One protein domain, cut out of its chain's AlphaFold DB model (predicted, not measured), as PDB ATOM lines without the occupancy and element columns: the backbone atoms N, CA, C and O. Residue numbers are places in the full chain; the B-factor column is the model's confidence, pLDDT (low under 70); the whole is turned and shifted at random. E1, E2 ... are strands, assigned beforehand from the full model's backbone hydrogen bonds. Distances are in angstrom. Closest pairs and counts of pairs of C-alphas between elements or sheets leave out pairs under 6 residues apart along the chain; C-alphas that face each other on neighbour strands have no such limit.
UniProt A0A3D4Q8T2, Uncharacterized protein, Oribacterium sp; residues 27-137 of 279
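Overview. This is residues 27 to 137 of the 279 residues of an uncharacterized protein of Oribacterium sp (UniProt A0A3D4Q8T2). With little regular structure, this is mostly loops round a small antiparallel sheet, E4 - E5 - E7, with the hairpin of E1 and E2 at one end and residues 118 to 137 toward the other. The 111 printed residues hold seven named strands, E1 to E7, no named helix; the class is all strand, with 29 residues in named elements. The whole is compact, radius of gyration of the C-alphas 13.7 A, spanning 44 by 33 by 23 A.

Along the chain. E1 is residues 32 to 35, from C-alpha 32 at (25.598, 13.521, 101.136); E2 is residues 40 to 43; E3 is residues 48 to 50; E4 is residues 53 to 57, 12.5 A from first to last C-alpha; E5 is residues 64 to 70, 19.3 A; E6 is residues 94 to 96; E7 is residues 102 to 104, ending with C-alpha 104 at (8.221, 4.949, 98.852).

Arrangement. In hairpin E1 and E2, N 34 and O 41 are 2.8 A apart. The C-alphas of Val 43 and Tyr 49, closest of E2 and E3, are 4.8 A apart. In hairpin E4 and E5, N 55 and O 68 are 2.9 A apart; between antiparallel E5 and E7, N 65 and O 103, 2.8 A. E6 pairs with no named strand.

Size, cuts and confidence. The printed part has no cut. The link E5 to E6 is long. Residues 27 to 30 and 118 to 137 have pLDDT under 70.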
ATOM      1  N   PRO A  27      28.166   0.926 101.201       46.78
ATOM      2  CA  PRO A  27      27.726   2.305 101.085       46.78
ATOM      3  C   PRO A  27      26.535   2.282 100.127       46.78
ATOM      4  O   PRO A  27      26.670   1.918  98.956       46.78
ATOM      5  N   VAL A  28      25.344   2.506 100.679       48.44
ATOM      6  CA  VAL A  28      24.145   2.744  99.889       48.44
ATOM      7  C   VAL A  28      24.469   3.947  99.011       48.44
ATOM      8  O   VAL A  28      25.138   4.867  99.474       48.44
ATOM      9  N   LEU A  29      24.079   3.888  97.738       55.00
ATOM     10  CA  LEU A  29      24.199   5.003  96.804       55.00
ATOM     11  C   LEU A  29      23.268   6.131  97.273       55.00
ATOM     12  O   LEU A  29      22.139   6.264  96.800       55.00
ATOM     13  N   ALA A  30      23.700   6.844  98.304       64.38
ATOM     14  CA  ALA A  30      23.009   7.949  98.923       64.38
ATOM     15  C   ALA A  30      24.000   9.102  98.941       64.38
ATOM     16  O   ALA A  30      25.030   9.055  99.613       64.38
ATOM     17  N   GLY A  31      23.669  10.133  98.174       76.12
ATOM     18  CA  GLY A  31      24.376  11.393  98.231       76.12
ATOM     19  C   GLY A  31      24.427  11.971  99.648       76.12
ATOM     20  O   GLY A  31      23.679  11.597 100.552       76.12
ATOM     21  N   GLU A  32      25.330  12.918  99.843       84.81
ATOM     22  CA  GLU A  32      25.598  13.521 101.136       84.81
ATOM     23  C   GLU A  32      25.033  14.938 101.218       84.81
ATOM     24  O   GLU A  32      25.185  15.758 100.306       84.81
ATOM     25  N   TRP A  33      24.437  15.257 102.367       88.06
ATOM     26  CA  TRP A  33      24.113  16.633 102.722       88.06
ATOM     27  C   TRP A  33      25.382  17.403 103.086       88.06
ATOM     28  O   TRP A  33      26.178  16.983 103.926       88.06
ATOM     29  N   ARG A  34      25.535  18.575 102.481       86.62
ATOM     30  CA  ARG A  34      26.631  19.516 102.706       86.62
ATOM     31  C   ARG A  34      26.079  20.858 103.183       86.62
ATOM     32  O   ARG A  34      24.909  21.170 102.962       86.62
ATOM     33  N   ALA A  35      26.909  21.635 103.873       86.06
ATOM     34  CA  ALA A  35      26.513  22.911 104.459       86.06
ATOM     35  C   ALA A  35      27.673  23.913 104.476       86.06
ATOM     36  O   ALA A  35      28.828  23.539 104.655       86.06
ATOM     37  N   ASN A  36      27.349  25.195 104.316       86.00
ATOM     38  CA  ASN A  36      28.274  26.321 104.430       86.00
ATOM     39  C   ASN A  36      27.542  27.552 104.987       86.00
ATOM     40  O   ASN A  36      26.388  27.468 105.404       86.00
ATOM     41  N   SER A  37      28.210  28.709 104.989       83.12
ATOM     42  CA  SER A  37      27.638  29.969 105.481       83.12
ATOM     43  C   SER A  37      26.401  30.443 104.716       83.12
ATOM     44  O   SER A  37      25.637  31.243 105.244       83.12
ATOM     45  N   THR A  38      26.225  29.998 103.472       85.56
ATOM     46  CA  THR A  38      25.108  30.402 102.614       85.56
ATOM     47  C   THR A  38      23.903  29.487 102.804       85.56
ATOM     48  O   THR A  38      22.771  29.963 102.812       85.56
ATOM     49  N   GLY A  39      24.123  28.182 102.978       86.81
ATOM     50  CA  GLY A  39      23.035  27.228 103.158       86.81
ATOM     51  C   GLY A  39      23.462  25.770 103.046       86.81
ATOM     52  O   GLY A  39      24.642  25.430 103.150       86.81
ATOM     53  N   PHE A  40      22.469  24.912 102.825       89.75
ATOM     54  CA  PHE A  40      22.628  23.466 102.672       89.75
ATOM     55  C   PHE A  40      22.521  23.081 101.198       89.75
ATOM     56  O   PHE A  40      21.775  23.719 100.465       89.75
ATOM     57  N   TRP A  41      23.219  22.044 100.753       92.44
ATOM     58  CA  TRP A  41      23.024  21.442  99.430       92.44
ATOM     59  C   TRP A  41      23.224  19.932  99.514       92.44
ATOM     60  O   TRP A  41      23.699  19.418 100.527       92.44
ATOM     61  N   TYR A  42      22.839  19.217  98.465       90.19
ATOM     62  CA  TYR A  42      22.938  17.763  98.409       90.19
ATOM     63  C   TYR A  42      23.846  17.340  97.258       90.19
ATOM     64  O   TYR A  42      23.673  17.826  96.143       90.19
ATOM     65  N   VAL A  43      24.811  16.461  97.519       90.44
ATOM     66  CA  VAL A  43      25.774  15.971  96.523       90.44
ATOM     67  C   VAL A  43      25.561  14.478  96.322       90.44
ATOM     68  O   VAL A  43      25.807  13.705  97.236       90.44
ATOM     69  N   ASN A  44      25.128  14.071  95.132       87.25
ATOM     70  CA  ASN A  44      25.013  12.673  94.714       87.25
ATOM     71  C   ASN A  44      26.390  11.978  94.682       87.25
ATOM     72  O   ASN A  44      27.426  12.634  94.577       87.25
ATOM     73  N   ASP A  45      26.413  10.642  94.681       83.94
ATOM     74  CA  ASP A  45      27.658   9.850  94.659       83.94
ATOM     75  C   ASP A  45      28.555  10.116  93.442       83.94
ATOM     76  O   ASP A  45      29.777   9.962  93.496       83.94
ATOM     77  N   ASP A  46      27.957  10.511  92.318       81.06
ATOM     78  CA  ASP A  46      28.678  10.883  91.100       81.06
ATOM     79  C   ASP A  46      29.268  12.305  91.159       81.06
ATOM     80  O   ASP A  46      29.932  12.745  90.216       81.06
ATOM     81  N   GLY A  47      29.049  13.006  92.272       84.81
ATOM     82  CA  GLY A  47      29.387  14.402  92.496       84.81
ATOM     83  C   GLY A  47      28.397  15.381  91.890       84.81
ATOM     84  O   GLY A  47      28.611  16.587  92.008       84.81
ATOM     85  N   SER A  48      27.322  14.917  91.250       87.69
ATOM     86  CA  SER A  48      26.276  15.814  90.777       87.69
ATOM     87  C   SER A  48      25.446  16.385  91.928       87.69
ATOM     88  O   SER A  48      25.359  15.796  92.999       87.69
ATOM     89  N   TYR A  49      24.837  17.549  91.734       92.19
ATOM     90  CA  TYR A  49      23.904  18.146  92.683       92.19
ATOM     91  C   TYR A  49      22.725  18.788  91.943       92.19
ATOM     92  O   TYR A  49      22.907  19.301  90.833       92.19
ATOM     93  N   PRO A  50      21.509  18.749  92.513       90.81
ATOM     94  CA  PRO A  50      20.336  19.367  91.908       90.81
ATOM     95  C   PRO A  50      20.452  20.896  91.914       90.81
ATOM     96  O   PRO A  50      20.908  21.498  92.883       90.81
ATOM     97  N   THR A  51      20.009  21.528  90.829       92.81
ATOM     98  CA  THR A  51      19.926  22.993  90.693       92.81
ATOM     99  C   THR A  51      18.582  23.375  90.093       92.81
ATOM    100  O   THR A  51      18.177  22.761  89.110       92.81
ATOM    101  N   LEU A  52      17.910  24.396  90.620       91.19
ATOM    102  CA  LEU A  52      16.577  24.850  90.203       91.19
ATOM    103  C   LEU A  52      15.604  23.681  90.000       91.19
ATOM    104  O   LEU A  52      14.958  23.556  88.957       91.19
ATOM    105  N   SER A  53      15.570  22.756  90.948       90.38
ATOM    106  CA  SER A  53      14.845  21.502  90.800       90.38
ATOM    107  C   SER A  53      14.428  20.928  92.145       90.38
ATOM    108  O   SER A  53      14.981  21.256  93.195       90.38
ATOM    109  N   TRP A  54      13.418  20.070  92.102       91.81
ATOM    110  CA  TRP A  54      13.039  19.203  93.201       91.81
ATOM    111  C   TRP A  54      13.800  17.889  93.120       91.81
ATOM    112  O   TRP A  54      13.891  17.291  92.047       91.81
ATOM    113  N   GLN A  55      14.267  17.401  94.261       91.19
ATOM    114  CA  GLN A  55      14.944  16.116  94.381       91.19
ATOM    115  C   GLN A  55      14.278  15.276  95.470       91.19
ATOM    116  O   GLN A  55      14.069  15.743  96.590       91.19
ATOM    117  N   TRP A  56      13.977  14.018  95.139       91.00
ATOM    118  CA  TRP A  56      13.574  13.011  96.119       91.00
ATOM    119  C   TRP A  56      14.825  12.415  96.755       91.00
ATOM    120  O   TRP A  56      15.695  11.919  96.037       91.00
ATOM    121  N   ILE A  57      14.917  12.481  98.080       89.31
ATOM    122  CA  ILE A  57      16.079  12.049  98.859       89.31
ATOM    123  C   ILE A  57      15.600  11.142  99.990       89.31
ATOM    124  O   ILE A  57      14.732  11.523 100.779       89.31
ATOM    125  N   ASP A  58      16.195   9.958 100.061       87.81
ATOM    126  CA  ASP A  58      16.092   9.015 101.172       87.81
ATOM    127  C   ASP A  58      17.258   9.295 102.127       87.81
ATOM    128  O   ASP A  58      18.410   8.999 101.813       87.81
ATOM    129  N   SER A  59      16.982  10.000 103.227       80.12
ATOM    130  CA  SER A  59      18.038  10.505 104.123       80.12
ATOM    131  C   SER A  59      18.503   9.473 105.152       80.12
ATOM    132  O   SER A  59      19.603   9.614 105.684       80.12
ATOM    133  N   ASP A  60      17.685   8.469 105.460       80.81
ATOM    134  CA  ASP A  60      17.954   7.413 106.441       80.81
ATOM    135  C   ASP A  60      18.072   6.012 105.820       80.81
ATOM    136  O   ASP A  60      18.457   5.066 106.513       80.81
ATOM    137  N   GLY A  61      17.860   5.882 104.510       82.00
ATOM    138  CA  GLY A  61      18.067   4.646 103.759       82.00
ATOM    139  C   GLY A  61      16.963   3.615 103.984       82.00
ATOM    140  O   GLY A  61      17.203   2.419 103.799       82.00
ATOM    141  N   ASP A  62      15.782   4.044 104.428       80.31
ATOM    142  CA  ASP A  62      14.657   3.166 104.756       80.31
ATOM    143  C   ASP A  62      13.711   2.932 103.558       80.31
ATOM    144  O   ASP A  62      12.799   2.100 103.624       80.31
ATOM    145  N   GLY A  63      13.960   3.607 102.429       83.88
ATOM    146  CA  GLY A  63      13.133   3.560 101.227       83.88
ATOM    147  C   GLY A  63      11.996   4.586 101.209       83.88
ATOM    148  O   GLY A  63      11.187   4.572 100.274       83.88
ATOM    149  N   VAL A  64      11.908   5.479 102.198       86.00
ATOM    150  CA  VAL A  64      10.930   6.568 102.300       86.00
ATOM    151  C   VAL A  64      11.598   7.896 101.951       86.00
ATOM    152  O   VAL A  64      12.288   8.544 102.729       86.00
ATOM    153  N   TYR A  65      11.324   8.359 100.739       88.50
ATOM    154  CA  TYR A  65      11.943   9.546 100.175       88.50
ATOM    155  C   TYR A  65      11.124  10.779 100.530       88.50
ATOM    156  O   TYR A  65       9.894  10.781 100.418       88.50
ATOM    157  N   GLN A  66      11.817  11.860 100.871       88.62
ATOM    158  CA  GLN A  66      11.258  13.202 101.016       88.62
ATOM    159  C   GLN A  66      11.657  14.063  99.818       88.62
ATOM    160  O   GLN A  66      12.718  13.863  99.229       88.62
ATOM    161  N   CYS A  67      10.804  15.014  99.440       89.94
ATOM    162  CA  CYS A  67      11.059  15.904  98.310       89.94
ATOM    163  C   CYS A  67      11.601  17.253  98.794       89.94
ATOM    164  O   CYS A  67      10.970  17.894  99.632       89.94
ATOM    165  N   PHE A  68      12.731  17.694  98.251       90.94
ATOM    166  CA  PHE A  68      13.410  18.937  98.627       90.94
ATOM    167  C   PHE A  68      13.590  19.837  97.405       90.94
ATOM    168  O   PHE A  68      13.935  19.339  96.335       90.94
ATOM    169  N   ALA A  69      13.371  21.146  97.556       91.25
ATOM    170  CA  ALA A  69      13.575  22.125  96.485       91.25
ATOM    171  C   ALA A  69      14.943  22.793  96.590       91.25
ATOM    172  O   ALA A  69      15.332  23.250  97.666       91.25
ATOM    173  N   PHE A  70      15.619  22.924  95.455       92.50
ATOM    174  CA  PHE A  70      16.905  23.597  95.338       92.50
ATOM    175  C   PHE A  70      16.782  24.822  94.436       92.50
ATOM    176  O   PHE A  70      16.126  24.775  93.392       92.50
ATOM    177  N   ASP A  71      17.414  25.922  94.832       91.56
ATOM    178  CA  ASP A  71      17.461  27.150  94.043       91.56
ATOM    179  C   ASP A  71      18.376  27.006  92.811       91.56
ATOM    180  O   ASP A  71      19.006  25.970  92.591       91.56
ATOM    181  N   ALA A  72      18.449  28.047  91.974       90.19
ATOM    182  CA  ALA A  72      19.291  28.055  90.768       90.19
ATOM    183  C   ALA A  72      20.779  27.819  91.048       90.19
ATOM    184  O   ALA A  72      21.518  27.350  90.186       90.19
ATOM    185  N   ASP A  73      21.179  28.126  92.270       88.62
ATOM    186  CA  ASP A  73      22.511  27.996  92.805       88.62
ATOM    187  C   ASP A  73      22.750  26.601  93.415       88.62
ATOM    188  O   ASP A  73      23.882  26.282  93.768       88.62
ATOM    189  N   GLY A  74      21.728  25.752  93.532       90.75
ATOM    190  CA  GLY A  74      21.798  24.414  94.123       90.75
ATOM    191  C   GLY A  74      21.733  24.391  95.650       90.75
ATOM    192  O   GLY A  74      22.025  23.357  96.248       90.75
ATOM    193  N   TYR A  75      21.376  25.499  96.302       92.50
ATOM    194  CA  TYR A  75      21.106  25.521  97.737       92.50
ATOM    195  C   TYR A  75      19.660  25.127  98.040       92.50
ATOM    196  O   TYR A  75      18.727  25.452  97.309       92.50
ATOM    197  N   LEU A  76      19.477  24.439  99.160       92.31
ATOM    198  CA  LEU A  76      18.194  24.020  99.691       92.31
ATOM    199  C   LEU A  76      17.339  25.239 100.052       92.31
ATOM    200  O   LEU A  76      17.737  26.091 100.850       92.31
ATOM    201  N   MET A  77      16.125  25.276  99.519       87.31
ATOM    202  CA  MET A  77      15.135  26.291  99.849       87.31
ATOM    203  C   MET A  77      14.504  25.964 101.209       87.31
ATOM    204  O   MET A  77      13.951  24.885 101.402       87.31
ATOM    205  N   LEU A  78      14.566  26.903 102.156       87.69
ATOM    206  CA  LEU A  78      13.995  26.759 103.501       87.69
ATOM    207  C   LEU A  78      12.881  27.782 103.747       87.69
ATOM    208  O   LEU A  78      13.032  28.946 103.379       87.69
ATOM    209  N   ASN A  79      11.799  27.346 104.404       85.06
ATOM    210  CA  ASN A  79      10.698  28.173 104.922       85.06
ATOM    211  C   ASN A  79      10.185  29.242 103.938       85.06
ATOM    212  O   ASN A  79      10.057  30.419 104.283       85.06
ATOM    213  N   GLN A  80       9.936  28.844 102.694       80.81
ATOM    214  CA  GLN A  80       9.544  29.764 101.631       80.81
ATOM    215  C   GLN A  80       8.567  29.116 100.654       80.81
ATOM    216  O   GLN A  80       8.336  27.905 100.681       80.81
ATOM    217  N   THR A  81       7.995  29.946  99.786       83.69
ATOM    218  CA  THR A  81       7.230  29.481  98.633       83.69
ATOM    219  C   THR A  81       8.167  29.378  97.440       83.69
ATOM    220  O   THR A  81       8.816  30.359  97.078       83.69
ATOM    221  N   THR A  82       8.240  28.204  96.829       85.44
ATOM    222  CA  THR A  82       9.048  27.968  95.633       85.44
ATOM    223  C   THR A  82       8.458  28.697  94.413       85.44
ATOM    224  O   THR A  82       7.263  29.011  94.396       85.44
ATOM    225  N   PRO A  83       9.256  28.984  93.366       80.81
ATOM    226  CA  PRO A  83       8.790  29.686  92.164       80.81
ATOM    227  C   PRO A  83       7.616  29.032  91.420       80.81
ATOM    228  O   PRO A  83       6.904  29.730  90.701       80.81
ATOM    229  N   ASP A  84       7.414  27.725  91.585       77.75
ATOM    230  CA  ASP A  84       6.293  26.925  91.064       77.75
ATOM    231  C   ASP A  84       5.075  26.876  92.018       77.75
ATOM    232  O   ASP A  84       4.014  26.368  91.653       77.75
ATOM    233  N   GLY A  85       5.177  27.486  93.204       77.31
ATOM    234  CA  GLY A  85       4.060  27.737  94.116       77.31
ATOM    235  C   GLY A  85       3.880  26.733  95.258       77.31
ATOM    236  O   GLY A  85       2.822  26.759  95.895       77.31
ATOM    237  N   TYR A  86       4.863  25.873  95.544       82.81
ATOM    238  CA  TYR A  86       4.830  24.954  96.691       82.81
ATOM    239  C   TYR A  86       5.421  25.574  97.943       82.81
ATOM    240  O   TYR A  86       6.243  26.482  97.890       82.81
ATOM    241  N   LEU A  87       5.001  25.049  99.089       83.06
ATOM    242  CA  LEU A  87       5.551  25.421 100.382       83.06
ATOM    243  C   LEU A  87       6.598  24.396 100.805       83.06
ATOM    244  O   LEU A  87       6.330  23.191 100.833       83.06
ATOM    245  N   VAL A  88       7.772  24.893 101.176       82.94
ATOM    246  CA  VAL A  88       8.811  24.115 101.856       82.94
ATOM    247  C   VAL A  88       8.883  24.530 103.321       82.94
ATOM    248  O   VAL A  88       8.741  25.711 103.647       82.94
ATOM    249  N   SER A  89       9.079  23.572 104.227       81.44
ATOM    250  CA  SER A  89       9.188  23.883 105.660       81.44
ATOM    251  C   SER A  89      10.549  24.463 106.036       81.44
ATOM    252  O   SER A  89      11.455  24.586 105.212       81.44
ATOM    253  N   GLY A  90      10.728  24.767 107.324       78.19
ATOM    254  CA  GLY A  90      12.034  25.120 107.887       78.19
ATOM    255  C   GLY A  90      13.103  24.027 107.758       78.19
ATOM    256  O   GLY A  90      14.278  24.342 107.897       78.19
ATOM    257  N   GLY A  91      12.722  22.778 107.466       78.75
ATOM    258  CA  GLY A  91      13.649  21.690 107.134       78.75
ATOM    259  C   GLY A  91      13.860  21.480 105.631       78.75
ATOM    260  O   GLY A  91      14.577  20.565 105.243       78.75
ATOM    261  N   GLY A  92      13.214  22.288 104.781       83.44
ATOM    262  CA  GLY A  92      13.344  22.262 103.320       83.44
ATOM    263  C   GLY A  92      12.541  21.179 102.603       83.44
ATOM    264  O   GLY A  92      12.434  21.209 101.378       83.44
ATOM    265  N   ALA A  93      11.946  20.243 103.345       85.25
ATOM    266  CA  ALA A  93      11.039  19.258 102.774       85.25
ATOM    267  C   ALA A  93       9.760  19.938 102.260       85.25
ATOM    268  O   ALA A  93       9.280  20.914 102.844       85.25
ATOM    269  N   TRP A  94       9.207  19.404 101.176       85.94
ATOM    270  CA  TRP A  94       7.930  19.801 100.596       85.94
ATOM    271  C   TRP A  94       6.753  19.409 101.496       85.94
ATOM    272  O   TRP A  94       6.706  18.289 102.007       85.94
ATOM    273  N   PHE A  95       5.771  20.306 101.639       82.19
ATOM    274  CA  PHE A  95       4.522  20.059 102.361       82.19
ATOM    275  C   PHE A  95       3.306  20.161 101.438       82.19
ATOM    276  O   PHE A  95       3.178  21.102 100.650       82.19
ATOM    277  N   ASP A  96       2.364  19.232 101.617       75.56
ATOM    278  CA  ASP A  96       0.987  19.377 101.138       75.56
ATOM    279  C   ASP A  96       0.091  19.712 102.338       75.56
ATOM    280  O   ASP A  96      -0.298  18.858 103.139       75.56
ATOM    281  N   GLY A  97      -0.164  21.008 102.532       72.88
ATOM    282  CA  GLY A  97      -0.871  21.514 103.706       72.88
ATOM    283  C   GLY A  97      -0.009  21.478 104.971       72.88
ATOM    284  O   GLY A  97       0.816  22.362 105.174       72.88
ATOM    285  N   VAL A  98      -0.243  20.495 105.847       72.94
ATOM    286  CA  VAL A  98       0.420  20.376 107.167       72.94
ATOM    287  C   VAL A  98       1.347  19.166 107.289       72.94
ATOM    288  O   VAL A  98       2.078  19.065 108.271       72.94
ATOM    289  N   THR A  99       1.350  18.259 106.310       75.69
ATOM    290  CA  THR A  99       2.175  17.045 106.331       75.69
ATOM    291  C   THR A  99       3.283  17.105 105.280       75.69
ATOM    292  O   THR A  99       3.012  17.555 104.161       75.69
ATOM    293  N   PRO A 100       4.502  16.631 105.603       80.06
ATOM    294  CA  PRO A 100       5.552  16.482 104.608       80.06
ATOM    295  C   PRO A 100       5.127  15.447 103.566       80.06
ATOM    296  O   PRO A 100       4.495  14.440 103.897       80.06
ATOM    297  N   VAL A 101       5.465  15.692 102.304       83.19
ATOM    298  CA  VAL A 101       5.176  14.740 101.231       83.19
ATOM    299  C   VAL A 101       6.290  13.704 101.166       83.19
ATOM    300  O   VAL A 101       7.452  14.034 100.926       83.19
ATOM    301  N   THR A 102       5.915  12.438 101.332       88.12
ATOM    302  CA  THR A 102       6.819  11.290 101.250       88.12
ATOM    303  C   THR A 102       6.406  10.339 100.133       88.12
ATOM    304  O   THR A 102       5.215  10.188  99.844       88.12
ATOM    305  N   ARG A 103       7.371   9.650  99.523       86.62
ATOM    306  CA  ARG A 103       7.129   8.571  98.555       86.62
ATOM    307  C   ARG A 103       8.012   7.378  98.853       86.62
ATOM    308  O   ARG A 103       9.181   7.537  99.174       86.62
ATOM    309  N   THR A 104       7.459   6.185  98.689       90.62
ATOM    310  CA  THR A 104       8.221   4.949  98.852       90.62
ATOM    311  C   THR A 104       8.814   4.522  97.517       90.62
ATOM    312  O   THR A 104       8.085   4.345  96.539       90.62
ATOM    313  N   TYR A 105      10.125   4.314  97.495       84.56
ATOM    314  CA  TYR A 105      10.848   3.672  96.398       84.56
ATOM    315  C   TYR A 105      11.674   2.510  96.966       84.56
ATOM    316  O   TYR A 105      11.924   2.467  98.171       84.56
ATOM    317  N   PRO A 106      12.116   1.545  96.139       87.75
ATOM    318  CA  PRO A 106      13.125   0.589  96.581       87.75
ATOM    319  C   PRO A 106      14.342   1.325  97.165       87.75
ATOM    320  O   PRO A 106      14.768   2.343  96.616       87.75
ATOM    321  N   VAL A 107      14.893   0.824  98.270       82.12
ATOM    322  CA  VAL A 107      16.062   1.424  98.936       82.12
ATOM    323  C   VAL A 107      17.203   1.624  97.929       82.12
ATOM    324  O   VAL A 107      17.505   0.720  97.147       82.12
ATOM    325  N   GLY A 108      17.818   2.812  97.931       78.25
ATOM    326  CA  GLY A 108      18.892   3.182  96.996       78.25
ATOM    327  C   GLY A 108      18.444   3.518  95.565       78.25
ATOM    328  O   GLY A 108      19.268   3.544  94.652       78.25
ATOM    329  N   THR A 109      17.151   3.755  95.329       84.25
ATOM    330  CA  THR A 109      16.651   4.233  94.034       84.25
ATOM    331  C   THR A 109      17.041   5.690  93.811       84.25
ATOM    332  O   THR A 109      16.534   6.593  94.471       84.25
ATOM    333  N   TYR A 110      17.858   5.943  92.790       85.31
ATOM    334  CA  TYR A 110      18.060   7.302  92.299       85.31
ATOM    335  C   TYR A 110      16.843   7.772  91.493       85.31
ATOM    336  O   TYR A 110      16.525   7.223  90.433       85.31
ATOM    337  N   VAL A 111      16.171   8.808  91.989       84.06
ATOM    338  CA  VAL A 111      15.086   9.493  91.279       84.06
ATOM    339  C   VAL A 111      15.674  10.742  90.620       84.06
ATOM    340  O   VAL A 111      16.238  11.567  91.330       84.06
ATOM    341  N   PRO A 112      15.570  10.924  89.292       84.50
ATOM    342  CA  PRO A 112      16.108  12.115  88.648       84.50
ATOM    343  C   PRO A 112      15.373  13.381  89.128       84.50
ATOM    344  O   PRO A 112      14.149  13.331  89.307       84.50
ATOM    345  N   PRO A 113      16.077  14.514  89.301       86.69
ATOM    346  CA  PRO A 113      15.452  15.742  89.771       86.69
ATOM    347  C   PRO A 113      14.433  16.288  88.768       86.69
ATOM    348  O   PRO A 113      14.624  16.218  87.550       86.69
ATOM    349  N   THR A 114      13.347  16.867  89.274       88.19
ATOM    350  CA  THR A 114      12.312  17.507  88.452       88.19
ATOM    351  C   THR A 114      12.504  19.023  88.458       88.19
ATOM    352  O   THR A 114      12.453  19.609  89.538       88.19
ATOM    353  N   PRO A 115      12.722  19.680  87.303       87.88
ATOM    354  CA  PRO A 115      12.944  21.126  87.244       87.88
ATOM    355  C   PRO A 115      11.824  21.937  87.908       87.88
ATOM    356  O   PRO A 115      10.645  21.627  87.744       87.88
ATOM    357  N   ILE A 116      12.204  22.990  88.632       83.81
ATOM    358  CA  ILE A 116      11.283  24.008  89.138       83.81
ATOM    359  C   ILE A 116      11.049  24.997  88.003       83.81
ATOM    360  O   ILE A 116      11.904  25.823  87.678       83.81
ATOM    361  N   GLU A 117       9.882  24.909  87.379       76.06
ATOM    362  CA  GLU A 117       9.458  25.886  86.385       76.06
ATOM    363  C   GLU A 117       8.849  27.100  87.096       76.06
ATOM    364  O   GLU A 117       8.012  26.966  87.984       76.06
ATOM    365  N   SER A 118       9.243  28.317  86.713       59.12
ATOM    366  CA  SER A 118       8.565  29.525  87.196       59.12
ATOM    367  C   SER A 118       7.068  29.423  86.896       59.12
ATOM    368  O   SER A 118       6.737  29.140  85.744       59.12
ATOM    369  N   LEU A 119       6.201  29.679  87.887       50.31
ATOM    370  CA  LEU A 119       4.734  29.634  87.805       50.31
ATOM    371  C   LEU A 119       4.186  30.107  86.444       50.31
ATOM    372  O   LEU A 119       3.821  31.265  86.245       50.31
ATOM    373  N   GLN A 120       4.049  29.176  85.503       45.94
ATOM    374  CA  GLN A 120       3.027  29.248  84.476       45.94
ATOM    375  C   GLN A 120       1.753  28.810  85.194       45.94
ATOM    376  O   GLN A 120       1.756  27.845  85.948       45.94
ATOM    377  N   LYS A 121       0.671  29.559  85.003       47.91
ATOM    378  CA  LYS A 121      -0.645  29.508  85.673       47.91
ATOM    379  C   LYS A 121      -1.242  28.115  86.011       47.91
ATOM    380  O   LYS A 121      -2.201  28.058  86.778       47.91
ATOM    381  N   TYR A 122      -0.694  27.022  85.481       46.91
ATOM    382  CA  TYR A 122      -0.923  25.637  85.897       46.91
ATOM    383  C   TYR A 122       0.399  24.846  85.836       46.91
ATOM    384  O   TYR A 122       0.968  24.727  84.754       46.91
ATOM    385  N   GLY A 123       0.858  24.290  86.964       52.69
ATOM    386  CA  GLY A 123       1.997  23.364  87.025       52.69
ATOM    387  C   GLY A 123       1.534  21.907  87.127       52.69
ATOM    388  O   GLY A 123       0.493  21.622  87.725       52.69
ATOM    389  N   TYR A 124       2.292  20.985  86.539       53.44
ATOM    390  CA  TYR A 124       2.122  19.537  86.690       53.44
ATOM    391  C   TYR A 124       3.474  18.939  87.071       53.44
ATOM    392  O   TYR A 124       4.498  19.361  86.539       53.44
ATOM    393  N   ALA A 125       3.491  17.959  87.973       55.56
ATOM    394  CA  ALA A 125       4.708  17.190  88.223       55.56
ATOM    395  C   ALA A 125       5.029  16.305  87.003       55.56
ATOM    396  O   ALA A 125       4.155  16.019  86.182       55.56
ATOM    397  N   ALA A 126       6.280  15.846  86.882       44.81
ATOM    398  CA  ALA A 126       6.740  15.020  85.755       44.81
ATOM    399  C   ALA A 126       5.982  13.681  85.607       44.81
ATOM    400  O   ALA A 126       5.997  13.065  84.545       44.81
ATOM    401  N   ASP A 127       5.297  13.244  86.661       52.69
ATOM    402  CA  ASP A 127       4.410  12.078  86.702       52.69
ATOM    403  C   ASP A 127       2.943  12.406  86.345       52.69
ATOM    404  O   ASP A 127       2.067  11.549  86.444       52.69
ATOM    405  N   GLY A 128       2.661  13.643  85.923       49.53
ATOM    406  CA  GLY A 128       1.329  14.117  85.554       49.53
ATOM    407  C   GLY A 128       0.449  14.511  86.740       49.53
ATOM    408  O   GLY A 128      -0.723  14.844  86.540       49.53
ATOM    409  N   THR A 129       0.974  14.504  87.970       63.25
ATOM    410  CA  THR A 129       0.189  14.904  89.143       63.25
ATOM    411  C   THR A 129      -0.215  16.372  89.020       63.25
ATOM    412  O   THR A 129       0.629  17.245  88.802       63.25
ATOM    413  N   LYS A 130      -1.521  16.659  89.155       57.81
ATOM    414  CA  LYS A 130      -2.026  18.036  89.139       57.81
ATOM    415  C   LYS A 130      -1.599  18.735  90.414       57.81
ATOM    416  O   LYS A 130      -2.096  18.475  91.507       57.81
ATOM    417  N   LEU A 131      -0.716  19.680  90.214       55.16
ATOM    418  CA  LEU A 131      -0.079  20.464  91.232       55.16
ATOM    419  C   LEU A 131      -1.061  21.617  91.545       55.16
ATOM    420  O   LEU A 131      -1.336  22.493  90.721       55.16
ATOM    421  N   VAL A 132      -1.780  21.518  92.673       49.69
ATOM    422  CA  VAL A 132      -2.866  22.456  93.012       49.69
ATOM    423  C   VAL A 132      -2.275  23.832  93.305       49.69
ATOM    424  O   VAL A 132      -1.603  24.026  94.310       49.69
ATOM    425  N   THR A 133      -2.574  24.808  92.445       55.09
ATOM    426  CA  THR A 133      -2.286  26.216  92.724       55.09
ATOM    427  C   THR A 133      -3.253  26.746  93.793       55.09
ATOM    428  O   THR A 133      -4.459  26.877  93.581       55.09
ATOM    429  N   SER A 134      -2.683  27.035  94.963       40.25
ATOM    430  CA  SER A 134      -3.236  27.747  96.122       40.25
ATOM    431  C   SER A 134      -4.371  27.087  96.937       40.25
ATOM    432  O   SER A 134      -5.547  27.089  96.585       40.25
ATOM    433  N   ARG A 135      -4.028  26.680  98.162       40.28
ATOM    434  CA  ARG A 135      -4.661  27.223  99.377       40.28
ATOM    435  C   ARG A 135      -3.511  27.921 100.111       40.28
ATOM    436  O   ARG A 135      -2.628  27.242 100.605       40.28
ATOM    437  N   THR A 136      -3.355  29.244 100.114       36.59
ATOM    438  CA  THR A 136      -4.249  30.233 100.735       36.59
ATOM    439  C   THR A 136      -3.735  31.648 100.395       36.59
ATOM    440  O   THR A 136      -2.525  31.847 100.374       36.59
ATOM    441  N   GLY A 137      -4.621  32.645 100.234       37.94
ATOM    442  CA  GLY A 137      -4.334  33.971 100.811       37.94
ATOM    443  C   GLY A 137      -4.097  35.202  99.925       37.94
ATOM    444  O   GLY A 137      -3.410  36.105 100.381       37.94
TER     445      GLY A 137